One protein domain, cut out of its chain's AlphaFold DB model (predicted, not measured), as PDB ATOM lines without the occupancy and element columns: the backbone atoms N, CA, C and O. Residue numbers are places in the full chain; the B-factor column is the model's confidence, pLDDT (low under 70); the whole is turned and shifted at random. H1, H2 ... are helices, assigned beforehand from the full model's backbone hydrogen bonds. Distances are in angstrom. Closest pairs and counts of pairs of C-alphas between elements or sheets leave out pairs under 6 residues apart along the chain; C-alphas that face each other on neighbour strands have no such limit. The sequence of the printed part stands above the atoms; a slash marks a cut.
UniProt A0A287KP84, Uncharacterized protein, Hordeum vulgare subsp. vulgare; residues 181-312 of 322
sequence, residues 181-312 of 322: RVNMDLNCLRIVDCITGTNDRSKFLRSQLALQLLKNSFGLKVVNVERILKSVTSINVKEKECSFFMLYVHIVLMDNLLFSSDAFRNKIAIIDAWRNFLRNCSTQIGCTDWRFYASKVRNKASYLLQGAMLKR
ATOM      1  N   ARG A 181      52.285  31.718  34.265       86.38
ATOM      2  CA  ARG A 181      52.564  30.307  33.939       86.38
ATOM      3  C   ARG A 181      52.677  30.057  32.433       86.38
ATOM      4  O   ARG A 181      53.367  29.122  32.026       86.38
ATOM      5  N   VAL A 182      52.031  30.895  31.613       87.44
ATOM      6  CA  VAL A 182      52.027  30.769  30.146       87.44
ATOM      7  C   VAL A 182      53.182  31.521  29.505       87.44
ATOM      8  O   VAL A 182      53.377  32.709  29.757       87.44
ATOM      9  N   ASN A 183      53.880  30.864  28.581       86.81
ATOM     10  CA  ASN A 183      54.805  31.549  27.684       86.81
ATOM     11  C   ASN A 183      54.043  32.323  26.600       86.81
ATOM     12  O   ASN A 183      52.915  31.990  26.242       86.81
ATOM     13  N   MET A 184      54.690  33.338  26.031       89.19
ATOM     14  CA  MET A 184      54.147  34.104  24.907       89.19
ATOM     15  C   MET A 184      54.315  33.326  23.590       89.19
ATOM     16  O   MET A 184      55.155  33.650  22.754       89.19
ATOM     17  N   ASP A 185      53.542  32.253  23.441       90.75
ATOM     18  CA  ASP A 185      53.533  31.356  22.286       90.75
ATOM     19  C   ASP A 185      52.090  30.985  21.877       90.75
ATOM     20  O   ASP A 185      51.126  31.663  22.226       90.75
ATOM     21  N   LEU A 186      51.895  29.915  21.101       91.94
ATOM     22  CA  LEU A 186      50.547  29.506  20.690       91.94
ATOM     23  C   LEU A 186      49.670  29.017  21.857       91.94
ATOM     24  O   LEU A 186      48.447  29.047  21.734       91.94
ATOM     25  N   ASN A 187      50.247  28.601  22.987       91.75
ATOM     26  CA  ASN A 187      49.491  28.164  24.159       91.75
ATOM     27  C   ASN A 187      48.751  29.330  24.818       91.75
ATOM     28  O   ASN A 187      47.619  29.155  25.265       91.75
ATOM     29  N   CYS A 188      49.324  30.538  24.818       93.50
ATOM     30  CA  CYS A 188      48.609  31.698  25.345       93.50
ATOM     31  C   CYS A 188      47.382  32.047  24.499       93.50
ATOM     32  O   CYS A 188      46.363  32.457  25.046       93.50
ATOM     33  N   LEU A 189      47.441  31.805  23.185       94.94
ATOM     34  CA  LEU A 189      46.275  31.940  22.314       94.94
ATOM     35  C   LEU A 189      45.235  30.854  22.608       94.94
ATOM     36  O   LEU A 189      44.067  31.183  22.772       94.94
ATOM     37  N   ARG A 190      45.654  29.590  22.779       93.00
ATOM     38  CA  ARG A 190      44.743  28.480  23.129       93.00
ATOM     39  C   ARG A 190      43.954  28.745  24.413       93.00
ATOM     40  O   ARG A 190      42.766  28.455  24.446       93.00
ATOM     41  N   ILE A 191      44.591  29.300  25.444       94.00
ATOM     42  CA  ILE A 191      43.931  29.623  26.724       94.00
ATOM     43  C   ILE A 191      42.951  30.787  26.584       94.00
ATOM     44  O   ILE A 191      41.885  30.780  27.191       94.00
ATOM     45  N   VAL A 192      43.273  31.794  25.773       95.12
ATOM     46  CA  VAL A 192      42.321  32.879  25.502       95.12
ATOM     47  C   VAL A 192      41.131  32.356  24.688       95.12
ATOM     48  O   VAL A 192      39.982  32.650  25.020       95.12
ATOM     49  N   ASP A 193      41.393  31.538  23.670       92.38
ATOM     50  CA  ASP A 193      40.375  31.008  22.759       92.38
ATOM     51  C   ASP A 193      39.485  29.932  23.414       92.38
ATOM     52  O   ASP A 193      38.331  29.772  23.011       92.38
ATOM     53  N   CYS A 194      39.967  29.215  24.441       92.81
ATOM     54  CA  CYS A 194      39.173  28.192  25.133       92.81
ATOM     55  C   CYS A 194      38.013  28.776  25.948       92.81
ATOM     56  O   CYS A 194      37.025  28.088  26.214       92.81
ATOM     57  N   ILE A 195      38.095  30.054  26.317       94.50
ATOM     58  CA  ILE A 195      36.983  30.784  26.915       94.50
ATOM     59  C   ILE A 195      36.026  31.123  25.772       94.50
ATOM     60  O   ILE A 195      36.121  32.192  25.183       94.50
ATOM     61  N   THR A 196      35.107  30.228  25.412       87.12
ATOM     62  CA  THR A 196      34.228  30.387  24.232       87.12
ATOM     63  C   THR A 196      32.900  31.089  24.528       87.12
ATOM     64  O   THR A 196      32.193  31.484  23.602       87.12
ATOM     65  N   GLY A 197      32.563  31.304  25.804       83.69
ATOM     66  CA  GLY A 197      31.288  31.895  26.212       83.69
ATOM     67  C   GLY A 197      31.019  33.278  25.600       83.69
ATOM     68  O   GLY A 197      31.898  34.146  25.525       83.69
ATOM     69  N   THR A 198      29.776  33.496  25.166       85.69
ATOM     70  CA  THR A 198      29.304  34.759  24.567       85.69
ATOM     71  C   THR A 198      28.722  35.735  25.592       85.69
ATOM     72  O   THR A 198      28.475  36.896  25.254       85.69
ATOM     73  N   ASN A 199      28.531  35.287  26.836       91.06
ATOM     74  CA  ASN A 199      28.092  36.126  27.946       91.06
ATOM     75  C   ASN A 199      29.175  37.139  28.359       91.06
ATOM     76  O   ASN A 199      30.371  36.943  28.112       91.06
ATOM     77  N   ASP A 200      28.748  38.222  29.006       92.81
ATOM     78  CA  ASP A 200      29.629  39.340  29.364       92.81
ATOM     79  C   ASP A 200      30.738  38.928  30.330       92.81
ATOM     80  O   ASP A 200      31.862  39.415  30.222       92.81
ATOM     81  N   ARG A 201      30.467  37.956  31.209       95.00
ATOM     82  CA  ARG A 201      31.471  37.412  32.124       95.00
ATOM     83  C   ARG A 201      32.620  36.747  31.371       95.00
ATOM     84  O   ARG A 201      33.773  37.130  31.541       95.00
ATOM     85  N   SER A 202      32.311  35.819  30.472       95.12
ATOM     86  CA  SER A 202      33.298  35.098  29.658       95.12
ATOM     87  C   SER A 202      34.106  36.056  28.784       95.12
ATOM     88  O   SER A 202      35.329  35.968  28.710       95.12
ATOM     89  N   LYS A 203      33.427  37.029  28.167       94.56
ATOM     90  CA  LYS A 203      34.055  38.108  27.396       94.56
ATOM     91  C   LYS A 203      35.014  38.952  28.235       94.56
ATOM     92  O   LYS A 203      36.102  39.287  27.762       94.56
ATOM     93  N   PHE A 204      34.620  39.295  29.459       95.06
ATOM     94  CA  PHE A 204      35.450  40.052  30.387       95.06
ATOM     95  C   PHE A 204      36.693  39.258  30.795       95.06
ATOM     96  O   PHE A 204      37.798  39.770  30.633       95.06
ATOM     97  N   LEU A 205      36.546  37.993  31.210       96.75
ATOM     98  CA  LEU A 205      37.682  37.131  31.555       96.75
ATOM     99  C   LEU A 205      38.652  36.970  30.376       96.75
ATOM    100  O   LEU A 205      39.860  37.119  30.551       96.75
ATOM    101  N   ARG A 206      38.129  36.745  29.161       96.31
ATOM    102  CA  ARG A 206      38.936  36.655  27.933       96.31
ATOM    103  C   ARG A 206      39.757  37.927  27.692       96.31
ATOM    104  O   ARG A 206      40.948  37.851  27.394       96.31
ATOM    105  N   SER A 207      39.133  39.095  27.863       95.50
ATOM    106  CA  SER A 207      39.792  40.402  27.739       95.50
ATOM    107  C   SER A 207      40.867  40.606  28.820       95.50
ATOM    108  O   SER A 207      41.988  40.998  28.496       95.50
ATOM    109  N   GLN A 208      40.578  40.267  30.084       95.75
ATOM    110  CA  GLN A 208      41.534  40.389  31.196       95.75
ATOM    111  C   GLN A 208      42.741  39.463  31.042       95.75
ATOM    112  O   GLN A 208      43.877  39.862  31.299       95.75
ATOM    113  N   LEU A 209      42.522  38.240  30.573       96.38
ATOM    114  CA  LEU A 209      43.597  37.299  30.305       96.38
ATOM    115  C   LEU A 209      44.527  37.811  29.197       96.38
ATOM    116  O   LEU A 209      45.746  37.835  29.375       96.38
ATOM    117  N   ALA A 210      43.960  38.301  28.090       97.00
ATOM    118  CA  ALA A 210      44.739  38.918  27.022       97.00
ATOM    119  C   ALA A 210      45.533  40.142  27.517       97.00
ATOM    120  O   ALA A 210      46.698  40.317  27.152       97.00
ATOM    121  N   LEU A 211      44.936  40.948  28.401       96.25
ATOM    122  CA  LEU A 211      45.578  42.104  29.023       96.25
ATOM    123  C   LEU A 211      46.809  41.721  29.851       96.25
ATOM    124  O   LEU A 211      47.865  42.331  29.689       96.25
ATOM    125  N   GLN A 212      46.688  40.714  30.720       96.19
ATOM    126  CA  GLN A 212      47.792  40.269  31.578       96.19
ATOM    127  C   GLN A 212      48.912  39.603  30.772       96.19
ATOM    128  O   GLN A 212      50.089  39.861  31.028       96.19
ATOM    129  N   LEU A 213      48.572  38.823  29.742       96.38
ATOM    130  CA  LEU A 213      49.556  38.254  28.819       96.38
ATOM    131  C   LEU A 213      50.342  39.360  28.097       96.38
ATOM    132  O   LEU A 213      51.573  39.357  28.118       96.38
ATOM    133  N   LEU A 214      49.653  40.352  27.520       96.31
ATOM    134  CA  LEU A 214      50.300  41.495  26.863       96.31
ATOM    135  C   LEU A 214      51.165  42.302  27.839       96.31
ATOM    136  O   LEU A 214      52.293  42.662  27.500       96.31
ATOM    137  N   LYS A 215      50.677  42.546  29.063       95.25
ATOM    138  CA  LYS A 215      51.439  43.211  30.130       95.25
ATOM    139  C   LYS A 215      52.778  42.508  30.367       95.25
ATOM    140  O   LYS A 215      53.816  43.171  30.368       95.25
ATOM    141  N   ASN A 216      52.752  41.184  30.523       93.00
ATOM    142  CA  ASN A 216      53.950  40.384  30.765       93.00
ATOM    143  C   ASN A 216      54.876  40.382  29.540       93.00
ATOM    144  O   ASN A 216      56.081  40.551  29.701       93.00
ATOM    145  N   SER A 217      54.327  40.291  28.320       93.44
ATOM    146  CA  SER A 217      55.125  40.325  27.086       93.44
ATOM    147  C   SER A 217      55.956  41.597  26.934       93.44
ATOM    148  O   SER A 217      57.050  41.536  26.383       93.44
ATOM    149  N   PHE A 218      55.415  42.742  27.353       93.31
ATOM    150  CA  PHE A 218      56.078  44.042  27.243       93.31
ATOM    151  C   PHE A 218      56.809  44.453  28.532       93.31
ATOM    152  O   PHE A 218      57.271  45.588  28.635       93.31
ATOM    153  N   GLY A 219      56.908  43.564  29.528       91.00
ATOM    154  CA  GLY A 219      57.608  43.837  30.787       91.00
ATOM    155  C   GLY A 219      57.007  44.994  31.594       91.00
ATOM    156  O   GLY A 219      57.721  45.699  32.311       91.00
ATOM    157  N   LEU A 220      55.700  45.241  31.460       91.38
ATOM    158  CA  LEU A 220      55.039  46.360  32.128       91.38
ATOM    159  C   LEU A 220      54.729  46.017  33.590       91.38
ATOM    160  O   LEU A 220      54.123  44.993  33.896       91.38
ATOM    161  N   LYS A 221      55.083  46.923  34.509       88.25
ATOM    162  CA  LYS A 221      54.776  46.760  35.943       88.25
ATOM    163  C   LYS A 221      53.292  46.945  36.262       88.25
ATOM    164  O   LYS A 221      52.776  46.315  37.174       88.25
ATOM    165  N   VAL A 222      52.618  47.822  35.518       86.81
ATOM    166  CA  VAL A 222      51.216  48.194  35.740       86.81
ATOM    167  C   VAL A 222      50.439  47.998  34.451       86.81
ATOM    168  O   VAL A 222      50.913  48.350  33.368       86.81
ATOM    169  N   VAL A 223      49.234  47.452  34.585       86.75
ATOM    170  CA  VAL A 223      48.282  47.301  33.487       86.75
ATOM    171  C   VAL A 223      47.892  48.681  32.958       86.75
ATOM    172  O   VAL A 223      47.318  49.496  33.675       86.75
ATOM    173  N   ASN A 224      48.206  48.952  31.692       90.94
ATOM    174  CA  ASN A 224      47.788  50.172  31.010       90.94
ATOM    175  C   ASN A 224      47.612  49.892  29.513       90.94
ATOM    176  O   ASN A 224      48.585  49.666  28.791       90.94
ATOM    177  N   VAL A 225      46.360  49.922  29.057       92.38
ATOM    178  CA  VAL A 225      45.981  49.568  27.681       92.38
ATOM    179  C   VAL A 225      46.586  50.520  26.655       92.38
ATOM    180  O   VAL A 225      47.028  50.068  25.605       92.38
ATOM    181  N   GLU A 226      46.675  51.816  26.950       93.00
ATOM    182  CA  GLU A 226      47.266  52.798  26.033       93.00
ATOM    183  C   GLU A 226      48.771  52.572  25.859       93.00
ATOM    184  O   GLU A 226      49.287  52.644  24.744       93.00
ATOM    185  N   ARG A 227      49.483  52.235  26.943       94.12
ATOM    186  CA  ARG A 227      50.914  51.893  26.880       94.12
ATOM    187  C   ARG A 227      51.147  50.588  26.127       94.12
ATOM    188  O   ARG A 227      52.086  50.519  25.336       94.12
ATOM    189  N   ILE A 228      50.296  49.582  26.335       95.81
ATOM    190  CA  ILE A 228      50.341  48.319  25.585       95.81
ATOM    191  C   ILE A 228      50.088  48.584  24.103       95.81
ATOM    192  O   ILE A 228      50.905  48.192  23.276       95.81
ATOM    193  N   LEU A 229      49.023  49.319  23.770       95.50
ATOM    194  CA  LEU A 229      48.703  49.692  22.396       95.50
ATOM    195  C   LEU A 229      49.880  50.417  21.749       95.50
ATOM    196  O   LEU A 229      50.303  50.018  20.674       95.50
ATOM    197  N   LYS A 230      50.456  51.424  22.414       95.44
ATOM    198  CA  LYS A 230      51.634  52.146  21.916       95.44
ATOM    199  C   LYS A 230      52.826  51.216  21.664       95.44
ATOM    200  O   LYS A 230      53.535  51.394  20.680       95.44
ATOM    201  N   SER A 231      53.039  50.230  22.534       95.94
ATOM    202  CA  SER A 231      54.130  49.257  22.393       95.94
ATOM    203  C   SER A 231      53.901  48.349  21.184       95.94
ATOM    204  O   SER A 231      54.795  48.202  20.356       95.94
ATOM    205  N   VAL A 232      52.682  47.826  21.010       95.12
ATOM    206  CA  VAL A 232      52.318  47.013  19.838       95.12
ATOM    207  C   VAL A 232      52.418  47.837  18.552       95.12
ATOM    208  O   VAL A 232      53.012  47.382  17.580       95.12
ATOM    209  N   THR A 233      51.891  49.065  18.539       95.12
ATOM    210  CA  THR A 233      51.875  49.898  17.328       95.12
ATOM    211  C   THR A 233      53.237  50.465  16.941       95.12
ATOM    212  O   THR A 233      53.412  50.863  15.791       95.12
ATOM    213  N   SER A 234      54.212  50.459  17.857       94.69
ATOM    214  CA  SER A 234      55.607  50.799  17.553       94.69
ATOM    215  C   SER A 234      56.388  49.693  16.836       94.69
ATOM    216  O   SER A 234      57.489  49.960  16.358       94.69
ATOM    217  N   ILE A 235      55.845  48.474  16.723       94.50
ATOM    218  CA  ILE A 235      56.520  47.369  16.030       94.50
ATOM    219  C   ILE A 235      56.606  47.683  14.533       94.50
ATOM    220  O   ILE A 235      55.594  47.787  13.836       94.50
ATOM    221  N   ASN A 236      57.830  47.789  14.022       93.44
ATOM    222  CA  ASN A 236      58.089  48.085  12.623       93.44
ATOM    223  C   ASN A 236      58.232  46.797  11.797       93.44
ATOM    224  O   ASN A 236      59.253  46.116  11.832       93.44
ATOM    225  N   VAL A 237      57.220  46.487  10.986       93.38
ATOM    226  CA  VAL A 237      57.180  45.263  10.161       93.38
ATOM    227  C   VAL A 237      58.250  45.205   9.062       93.38
ATOM    228  O   VAL A 237      58.514  44.133   8.511       93.38
ATOM    229  N   LYS A 238      58.878  46.341   8.728       91.25
ATOM    230  CA  LYS A 238      59.951  46.414   7.724       91.25
ATOM    231  C   LYS A 238      61.323  46.053   8.289       91.25
ATOM    232  O   LYS A 238      62.230  45.755   7.515       91.25
ATOM    233  N   GLU A 239      61.494  46.086   9.609       91.50
ATOM    234  CA  GLU A 239      62.756  45.705  10.240       91.50
ATOM    235  C   GLU A 239      63.013  44.215  10.060       91.50
ATOM    236  O   GLU A 239      62.107  43.393  10.208       91.50
ATOM    237  N   LYS A 240      64.264  43.860   9.745       86.06
ATOM    238  CA  LYS A 240      64.671  42.466   9.528       86.06
ATOM    239  C   LYS A 240      64.481  41.612  10.784       86.06
ATOM    240  O   LYS A 240      63.999  40.492  10.664       86.06
ATOM    241  N   GLU A 241      64.755  42.189  11.954       88.38
ATOM    242  CA  GLU A 241      64.649  41.546  13.274       88.38
ATOM    243  C   GLU A 241      63.206  41.433  13.799       88.38
ATOM    244  O   GLU A 241      62.970  40.881  14.874       88.38
ATOM    245  N   CYS A 242      62.211  41.949  13.067       91.88
ATOM    246  CA  CYS A 242      60.815  41.850  13.480       91.88
ATOM    247  C   CYS A 242      60.364  40.380  13.516       91.88
ATOM    248  O   CYS A 242      60.240  39.717  12.482       91.88
ATOM    249  N   SER A 243      60.065  39.871  14.715       94.69
ATOM    250  CA  SER A 243      59.485  38.540  14.879       94.69
ATOM    251  C   SER A 243      57.996  38.555  14.537       94.69
ATOM    252  O   SER A 243      57.146  38.901  15.361       94.69
ATOM    253  N   PHE A 244      57.656  38.123  13.323       96.50
ATOM    254  CA  PHE A 244      56.259  37.994  12.899       96.50
ATOM    255  C   PHE A 244      55.470  36.955  13.693       96.50
ATOM    256  O   PHE A 244      54.251  37.072  13.804       96.50
ATOM    257  N   PHE A 245      56.137  35.955  14.269       96.06
ATOM    258  CA  PHE A 245      55.485  35.032  15.191       96.06
ATOM    259  C   PHE A 245      54.966  35.773  16.429       96.06
ATOM    260  O   PHE A 245      53.780  35.687  16.743       96.06
ATOM    261  N   MET A 246      55.824  36.565  17.078       96.06
ATOM    262  CA  MET A 246      55.428  37.361  18.243       96.06
ATOM    263  C   MET A 246      54.380  38.406  17.872       96.06
ATOM    264  O   MET A 246      53.382  38.545  18.573       96.06
ATOM    265  N   LEU A 247      54.546  39.071  16.724       96.81
ATOM    266  CA  LEU A 247      53.561  40.029  16.230       96.81
ATOM    267  C   LEU A 247      52.194  39.374  15.982       96.81
ATOM    268  O   LEU A 247      51.166  39.966  16.298       96.81
ATOM    269  N   TYR A 248      52.156  38.147  15.456       97.31
ATOM    270  CA  TYR A 248      50.908  37.399  15.304       97.31
ATOM    271  C   TYR A 248      50.230  37.169  16.656       97.31
ATOM    272  O   TYR A 248      49.035  37.433  16.791       97.31
ATOM    273  N   VAL A 249      50.991  36.724  17.662       97.19
ATOM    274  CA  VAL A 249      50.479  36.521  19.022       97.19
ATOM    275  C   VAL A 249      49.949  37.838  19.600       97.19
ATOM    276  O   VAL A 249      48.805  37.888  20.049       97.19
ATOM    277  N   HIS A 250      50.714  38.931  19.503       97.12
ATOM    278  CA  HIS A 250      50.281  40.259  19.953       97.12
ATOM    279  C   HIS A 250      49.010  40.725  19.257       97.12
ATOM    280  O   HIS A 250      48.132  41.263  19.923       97.12
ATOM    281  N   ILE A 251      48.875  40.495  17.948       96.31
ATOM    282  CA  ILE A 251      47.679  40.892  17.203       96.31
ATOM    283  C   ILE A 251      46.439  40.155  17.697       96.31
ATOM    284  O   ILE A 251      45.401  40.782  17.903       96.31
ATOM    285  N   VAL A 252      46.539  38.843  17.913       96.19
ATOM    286  CA  VAL A 252      45.409  38.042  18.401       96.19
ATOM    287  C   VAL A 252      45.029  38.439  19.829       96.19
ATOM    288  O   VAL A 252      43.843  38.585  20.126       96.19
ATOM    289  N   LEU A 253      46.011  38.652  20.708       96.88
ATOM    290  CA  LEU A 253      45.750  39.085  22.081       96.88
ATOM    291  C   LEU A 253      45.164  40.499  22.127       96.88
ATOM    292  O   LEU A 253      44.204  40.737  22.853       96.88
ATOM    293  N   MET A 254      45.694  41.434  21.336       95.81
ATOM    294  CA  MET A 254      45.205  42.812  21.320       95.81
ATOM    295  C   MET A 254      43.768  42.891  20.798       95.81
ATOM    296  O   MET A 254      42.954  43.633  21.343       95.81
ATOM    297  N   ASP A 255      43.426  42.091  19.787       93.81
ATOM    298  CA  ASP A 255      42.054  42.010  19.287       93.81
ATOM    299  C   ASP A 255      41.090  41.458  20.351       93.81
ATOM    300  O   ASP A 255      40.035  42.044  20.604       93.81
ATOM    301  N   ASN A 256      41.495  40.396  21.058       94.31
ATOM    302  CA  ASN A 256      40.731  39.851  22.179       94.31
ATOM    303  C   ASN A 256      40.569  40.864  23.322       94.31
ATOM    304  O   ASN A 256      39.473  40.984  23.868       94.31
ATOM    305  N   LEU A 257      41.617  41.614  23.663       94.81
ATOM    306  CA  LEU A 257      41.566  42.677  24.667       94.81
ATOM    307  C   LEU A 257      40.535  43.747  24.288       94.81
ATOM    308  O   LEU A 257      39.664  44.071  25.094       94.81
ATOM    309  N   LEU A 258      40.623  44.273  23.065       92.25
ATOM    310  CA  LEU A 258      39.834  45.426  22.631       92.25
ATOM    311  C   LEU A 258      38.378  45.094  22.294       92.25
ATOM    312  O   LEU A 258      37.521  45.962  22.451       92.25
ATOM    313  N   PHE A 259      38.098  43.879  21.812       90.00
ATOM    314  CA  PHE A 259      36.797  43.555  21.218       90.00
ATOM    315  C   PHE A 259      36.088  42.335  21.806       90.00
ATOM    316  O   PHE A 259      34.987  42.025  21.341       90.00
ATOM    317  N   SER A 260      36.664  41.639  22.796       87.12
ATOM    318  CA  SER A 260      35.905  40.603  23.515       87.12
ATOM    319  C   SER A 260      34.799  41.218  24.356       87.12
ATOM    320  O   SER A 260      33.676  40.729  24.312       87.12
ATOM    321  N   SER A 261      35.102  42.288  25.093       84.44
ATOM    322  CA  SER A 261      34.149  43.034  25.919       84.44
ATOM    323  C   SER A 261      33.844  44.401  25.304       84.44
ATOM    324  O   SER A 261      34.608  44.922  24.490       84.44
ATOM    325  N   ASP A 262      32.738  45.022  25.716       83.38
ATOM    326  CA  ASP A 262      32.361  46.356  25.231       83.38
ATOM    327  C   ASP A 262      33.145  47.502  25.908       83.38
ATOM    328  O   ASP A 262      32.927  48.673  25.590       83.38
ATOM    329  N   ALA A 263      34.113  47.189  26.782       84.19
ATOM    330  CA  ALA A 263      34.867  48.162  27.580       84.19
ATOM    331  C   ALA A 263      35.579  49.244  26.742       84.19
ATOM    332  O   ALA A 263      35.696  50.393  27.174       84.19
ATOM    333  N   PHE A 264      36.026  48.904  25.527       85.19
ATOM    334  CA  PHE A 264      36.751  49.826  24.644       85.19
ATOM    335  C   PHE A 264      35.932  50.311  23.448       85.19
ATOM    336  O   PHE A 264      36.435  51.130  22.680       85.19
ATOM    337  N   ARG A 265      34.665  49.889  23.300       80.06
ATOM    338  CA  ARG A 265      33.834  50.198  22.119       80.06
ATOM    339  C   ARG A 265      33.718  51.704  21.848       80.06
ATOM    340  O   ARG A 265      33.727  52.122  20.694       80.06
ATOM    341  N   ASN A 266      33.662  52.513  22.905       83.62
ATOM    342  CA  ASN A 266      33.502  53.968  22.808       83.62
ATOM    343  C   ASN A 266      34.839  54.737  22.840       83.62
ATOM    344  O   ASN A 266      34.853  55.965  22.786       83.62
ATOM    345  N   LYS A 267      35.982  54.046  22.928       89.31
ATOM    346  CA  LYS A 267      37.317  54.663  22.968       89.31
ATOM    347  C   LYS A 267      37.864  54.822  21.546       89.31
ATOM    348  O   LYS A 267      38.781  54.111  21.139       89.31
ATOM    349  N   ILE A 268      37.298  55.773  20.801       89.06
ATOM    350  CA  ILE A 268      37.562  55.984  19.362       89.06
ATOM    351  C   ILE A 268      39.066  56.067  19.054       89.06
ATOM    352  O   ILE A 268      39.545  55.349  18.183       89.06
ATOM    353  N   ALA A 269      39.833  56.845  19.825       91.62
ATOM    354  CA  ALA A 269      41.275  56.996  19.611       91.62
ATOM    355  C   ALA A 269      42.055  55.666  19.704       91.62
ATOM    356  O   ALA A 269      42.956  55.420  18.902       91.62
ATOM    357  N   ILE A 270      41.688  54.790  20.648       92.00
ATOM    358  CA  ILE A 270      42.293  53.457  20.811       92.00
ATOM    359  C   ILE A 270      41.951  52.576  19.606       92.00
ATOM    360  O   ILE A 270      42.831  51.930  19.034       92.00
ATOM    361  N   ILE A 271      40.681  52.581  19.191       91.38
ATOM    362  CA  ILE A 271      40.196  51.789  18.055       91.38
ATOM    363  C   ILE A 271      40.858  52.240  16.749       91.38
ATOM    364  O   ILE A 271      41.280  51.398  15.954       91.38
ATOM    365  N   ASP A 272      40.977  53.544  16.518       91.62
ATOM    366  CA  ASP A 272      41.559  54.085  15.291       91.62
ATOM    367  C   ASP A 272      43.065  53.830  15.213       91.62
ATOM    368  O   ASP A 272      43.564  53.408  14.166       91.62
ATOM    369  N   ALA A 273      43.788  53.989  16.325       94.25
ATOM    370  CA  ALA A 273      45.199  53.621  16.400       94.25
ATOM    371  C   ALA A 273      45.409  52.125  16.107       94.25
ATOM    372  O   ALA A 273      46.291  51.765  15.324       94.25
ATOM    373  N   TRP A 274      44.555  51.258  16.662       95.19
ATOM    374  CA  TRP A 274      44.594  49.822  16.392       95.19
ATOM    375  C   TRP A 274      44.312  49.489  14.920       95.19
ATOM    376  O   TRP A 274      45.071  48.759  14.282       95.19
ATOM    377  N   ARG A 275      43.263  50.076  14.334       93.56
ATOM    378  CA  ARG A 275      42.912  49.880  12.918       93.56
ATOM    379  C   ARG A 275      44.013  50.356  11.977       93.56
ATOM    380  O   ARG A 275      44.309  49.679  10.995       93.56
ATOM    381  N   ASN A 276      44.637  51.495  12.263       94.69
ATOM    382  CA  ASN A 276      45.753  51.995  11.463       94.69
ATOM    383  C   ASN A 276      46.952  51.041  11.517       94.69
ATOM    384  O   ASN A 276      47.559  50.761  10.483       94.69
ATOM    385  N   PHE A 277      47.247  50.473  12.687       96.25
ATOM    386  CA  PHE A 277      48.296  49.470  12.820       96.25
ATOM    387  C   PHE A 277      47.997  48.181  12.045       96.25
ATOM    388  O   PHE A 277      48.853  47.697  11.303       96.25
ATOM    389  N   LEU A 278      46.771  47.656  12.137       96.50
ATOM    390  CA  LEU A 278      46.362  46.495  11.343       96.50
ATOM    391  C   LEU A 278      46.457  46.779   9.838       96.50
ATOM    392  O   LEU A 278      46.913  45.922   9.077       96.50
ATOM    393  N   ARG A 279      46.080  47.988   9.394       95.38
ATOM    394  CA  ARG A 279      46.225  48.406   7.991       95.38
ATOM    395  C   ARG A 279      47.687  48.366   7.567       95.38
ATOM    396  O   ARG A 279      47.978  47.779   6.532       95.38
ATOM    397  N   ASN A 280      48.592  48.898   8.385       94.25
ATOM    398  CA  ASN A 280      50.029  48.842   8.124       94.25
ATOM    399  C   ASN A 280      50.541  47.398   8.035       94.25
ATOM    400  O   ASN A 280      51.265  47.076   7.100       94.25
ATOM    401  N   CYS A 281      50.123  46.509   8.938       95.38
ATOM    402  CA  CYS A 281      50.488  45.092   8.868       95.38
ATOM    403  C   CYS A 281      49.980  44.432   7.576       95.38
ATOM    404  O   CYS A 281      50.699  43.664   6.942       95.38
ATOM    405  N   SER A 282      48.754  44.745   7.151       94.69
ATOM    406  CA  SER A 282      48.165  44.171   5.938       94.69
ATOM    407  C   SER A 282      48.796  44.692   4.643       94.69
ATOM    408  O   SER A 282      48.791  43.958   3.657       94.69
ATOM    409  N   THR A 283      49.272  45.941   4.604       93.56
ATOM    410  CA  THR A 283      49.755  46.584   3.367       93.56
ATOM    411  C   THR A 283      51.272  46.607   3.240       93.56
ATOM    412  O   THR A 283      51.785  46.567   2.125       93.56
ATOM    413  N   GLN A 284      52.002  46.680   4.356       94.38
ATOM    414  CA  GLN A 284      53.460  46.815   4.341       94.38
ATOM    415  C   GLN A 284      54.189  45.467   4.363       94.38
ATOM    416  O   GLN A 284      55.360  45.414   3.995       94.38
ATOM    417  N   ILE A 285      53.516  44.380   4.759       94.19
ATOM    418  CA  ILE A 285      54.045  43.019   4.622       94.19
ATOM    419  C   ILE A 285      53.740  42.537   3.200       94.19
ATOM    420  O   ILE A 285      52.588  42.268   2.851       94.19
ATOM    421  N   GLY A 286      54.776  42.458   2.362       90.44
ATOM    422  CA  GLY A 286      54.647  42.051   0.962       90.44
ATOM    423  C   GLY A 286      54.168  40.605   0.796       90.44
ATOM    424  O   GLY A 286      54.369  39.757   1.662       90.44
ATOM    425  N   CYS A 287      53.561  40.285  -0.351       89.12
ATOM    426  CA  CYS A 287      53.204  38.899  -0.692       89.12
ATOM    427  C   CYS A 287      54.404  37.980  -0.911       89.12
ATOM    428  O   CYS A 287      54.259  36.766  -0.815       89.12
ATOM    429  N   THR A 288      55.560  38.576  -1.163       90.88
ATOM    430  CA  THR A 288      56.853  37.924  -1.329       90.88
ATOM    431  C   THR A 288      57.685  37.934  -0.045       90.88
ATOM    432  O   THR A 288      58.853  37.558  -0.077       90.88
ATOM    433  N   ASP A 289      57.123  38.375   1.088       90.44
ATOM    434  CA  ASP A 289      57.799  38.279   2.379       90.44
ATOM    435  C   ASP A 289      57.712  36.839   2.904       90.44
ATOM    436  O   ASP A 289      56.685  36.398   3.425       90.44
ATOM    437  N   TRP A 290      58.802  36.095   2.721       89.88
ATOM    438  CA  TRP A 290      58.914  34.683   3.091       89.88
ATOM    439  C   TRP A 290      59.356  34.462   4.542       89.88
ATOM    440  O   TRP A 290      59.581  33.319   4.944       89.88
ATOM    441  N   ARG A 291      59.493  35.526   5.348       94.31
ATOM    442  CA  ARG A 291      59.831  35.384   6.768       94.31
ATOM    443  C   ARG A 291      58.752  34.570   7.485       94.31
ATOM    444  O   ARG A 291      57.558  34.670   7.190       94.31
ATOM    445  N   PHE A 292      59.178  33.752   8.445       93.69
ATOM    446  CA  PHE A 292      58.283  32.882   9.206       93.69
ATOM    447  C   PHE A 292      57.105  33.682   9.784       93.69
ATOM    448  O   PHE A 292      57.323  34.708  10.412       93.69
ATOM    449  N   TYR A 293      55.865  33.223   9.572       96.12
ATOM    450  CA  TYR A 293      54.610  33.884   9.987       96.12
ATOM    451  C   TYR A 293      54.218  35.200   9.281       96.12
ATOM    452  O   TYR A 293      53.099  35.663   9.515       96.12
ATOM    453  N   ALA A 294      55.022  35.764   8.370       96.00
ATOM    454  CA  ALA A 294      54.695  37.018   7.673       96.00
ATOM    455  C   ALA A 294      53.315  36.974   6.986       96.00
ATOM    456  O   ALA A 294      52.451  37.827   7.211       96.00
ATOM    457  N   SER A 295      53.059  35.910   6.217       96.00
ATOM    458  CA  SER A 295      51.775  35.700   5.540       96.00
ATOM    459  C   SER A 295      50.603  35.550   6.518       96.00
ATOM    460  O   SER A 295      49.528  36.094   6.263       96.00
ATOM    461  N   LYS A 296      50.804  34.875   7.662       96.56
ATOM    462  CA  LYS A 296      49.782  34.715   8.710       96.56
ATOM    463  C   LYS A 296      49.426  36.051   9.354       96.56
ATOM    464  O   LYS A 296      48.241  36.329   9.516       96.56
ATOM    465  N   VAL A 297      50.419  36.883   9.676       97.12
ATOM    466  CA  VAL A 297      50.206  38.237  10.220       97.12
ATOM    467  C   VAL A 297      49.405  39.083   9.241       97.12
ATOM    468  O   VAL A 297      48.367  39.627   9.612       97.12
ATOM    469  N   ARG A 298      49.843  39.145   7.982       96.44
ATOM    470  CA  ARG A 298      49.170  39.917   6.933       96.44
ATOM    471  C   ARG A 298      47.712  39.488   6.759       96.44
ATOM    472  O   ARG A 298      46.813  40.327   6.775       96.44
ATOM    473  N   ASN A 299      47.472  38.183   6.632       96.00
ATOM    474  CA  ASN A 299      46.130  37.640   6.427       96.00
ATOM    475  C   ASN A 299      45.242  37.867   7.659       96.00
ATOM    476  O   ASN A 299      44.089  38.270   7.514       96.00
ATOM    477  N   LYS A 300      45.776  37.667   8.873       96.44
ATOM    478  CA  LYS A 300      45.036  37.920  10.115       96.44
ATOM    479  C   LYS A 300      44.690  39.399  10.261       96.44
ATOM    480  O   LYS A 300      43.549  39.709  10.579       96.44
ATOM    481  N   ALA A 301      45.625  40.304   9.981       96.19
ATOM    482  CA  ALA A 301      45.375  41.740  10.035       96.19
ATOM    483  C   ALA A 301      44.296  42.172   9.032       96.19
ATOM    484  O   ALA A 301      43.380  42.906   9.396       96.19
ATOM    485  N   SER A 302      44.351  41.652   7.800       94.56
ATOM    486  CA  SER A 302      43.318  41.882   6.783       94.56
ATOM    487  C   SER A 302      41.938  41.388   7.239       94.56
ATOM    488  O   SER A 302      40.962  42.136   7.184       94.56
ATOM    489  N   TYR A 303      41.864  40.166   7.778       94.50
ATOM    490  CA  TYR A 303      40.629  39.591   8.318       94.50
ATOM    491  C   TYR A 303      40.042  40.436   9.462       94.50
ATOM    492  O   TYR A 303      38.853  40.755   9.461       94.50
ATOM    493  N   LEU A 304      40.877  40.849  10.420       92.62
ATOM    494  CA  LEU A 304      40.442  41.663  11.558       92.62
ATOM    495  C   LEU A 304      39.968  43.057  11.130       92.62
ATOM    496  O   LEU A 304      38.988  43.560  11.674       92.62
ATOM    497  N   LEU A 305      40.598  43.667  10.121       89.69
ATOM    498  CA  LEU A 305      40.130  44.935   9.553       89.69
ATOM    499  C   LEU A 305      38.722  44.814   8.975       89.69
ATOM    500  O   LEU A 305      37.891  45.682   9.235       89.69
ATOM    501  N   GLN A 306      38.439  43.744   8.228       84.94
ATOM    502  CA  GLN A 306      37.109  43.501   7.663       84.94
ATOM    503  C   GLN A 306      36.063  43.313   8.772       84.94
ATOM    504  O   GLN A 306      35.014  43.958   8.753       84.94
ATOM    505  N   GLY A 307      36.379  42.510   9.795       72.31
ATOM    506  CA  GLY A 307      35.504  42.308  10.955       72.31
ATOM    507  C   GLY A 307      35.266  43.585  11.774       72.31
ATOM    508  O   GLY A 307      34.155  43.827  12.247       72.31
ATOM    509  N   ALA A 308      36.276  44.449  11.901       60.91
ATOM    510  CA  ALA A 308      36.157  45.717  12.613       60.91
ATOM    511  C   ALA A 308      35.280  46.740  11.869       60.91
ATOM    512  O   ALA A 308      34.691  47.601  12.524       60.91
ATOM    513  N   MET A 309      35.178  46.665  10.536       52.44
ATOM    514  CA  MET A 309      34.292  47.527   9.737       52.44
ATOM    515  C   MET A 309      32.811  47.168   9.925       52.44
ATOM    516  O   MET A 309      31.971  48.064   9.962       52.44
ATOM    517  N   LEU A 310      32.501  45.882  10.128       47.34
ATOM    518  CA  LEU A 310      31.141  45.387  10.387       47.34
ATOM    519  C   LEU A 310      30.623  45.732  11.796       47.34
ATOM    520  O   LEU A 310      29.419  45.815  12.005       47.34
ATOM    521  N   LYS A 311      31.518  45.980  12.762       50.22
ATOM    522  CA  LYS A 311      31.174  46.355  14.148       50.22
ATOM    523  C   LYS A 311      30.958  47.867  14.356       50.22
ATOM    524  O   LYS A 311      30.965  48.327  15.499       50.22
ATOM    525  N   ARG A 312      30.793  48.671  13.293       45.38
ATOM    526  CA  ARG A 312      30.424  50.094  13.436       45.38
ATOM    527  C   ARG A 312      29.059  50.206  14.138       45.38
ATOM    528  O   ARG A 312      28.135  49.495  13.749       45.38
TER     529      ARG A 312
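This is residues 181 to 312 of the 322 residues of an uncharacterized protein of Hordeum vulgare subsp. vulgare (UniProt A0A287KP84). H4 runs through the middle of this domain, and H1, H2, H3, H5 and H6 stand round it in that order as a ring left open between H6 and H1. The printed part has 132 residues with six named helices, H1 to H6 along the chain, and no named strand. It is all helix and compact, with a radius of gyration of the C-alphas of 14.2 A and spans of 42 by 36 by 26 A.

H1, residues 186 to 194, and H2, residues 200 to 217, form a hairpin; H2 touches H1 with residues 206 to 213 alone, the closest C-alphas being Val 192 and Arg 206, 5.6 A apart. H3, residues 225 to 233, only just touches H4, residues 244 to 259, with 3 pairs of C-alphas within 8 A, the closest Val 232 and His 250 at 7.1 A. H4, the hub, touches four helices, among them H2 at a steep tilt of 35.4 degrees, only just past shallow, closest at C-alphas 207 and 257, 4.2 A. H4, H5, residues 268 to 284, and H6, residues 294 to 310, form an up and down bundle, each running against the one before. H5 and H6 are a hairpin, closest at C-alphas 282 and 298, 4.5 A. H1 and H6 are apart. In H1 to H6 every O i to N i+4 pair is within hydrogen-bond range.

H1 begins at C-alpha 186 (50.547, 29.506, 20.690). H2 is 25.6 A long, H4 21.9 A, H5 23.7 A and H6 25.1 A, ending at C-alpha 310 (31.141, 45.387, 10.387).

The C-alphas farthest apart, Arg 201 and Thr 288, are 42.0 A apart. The printed part has no cut and no long link. Residues 308 to 312 have pLDDT under 70.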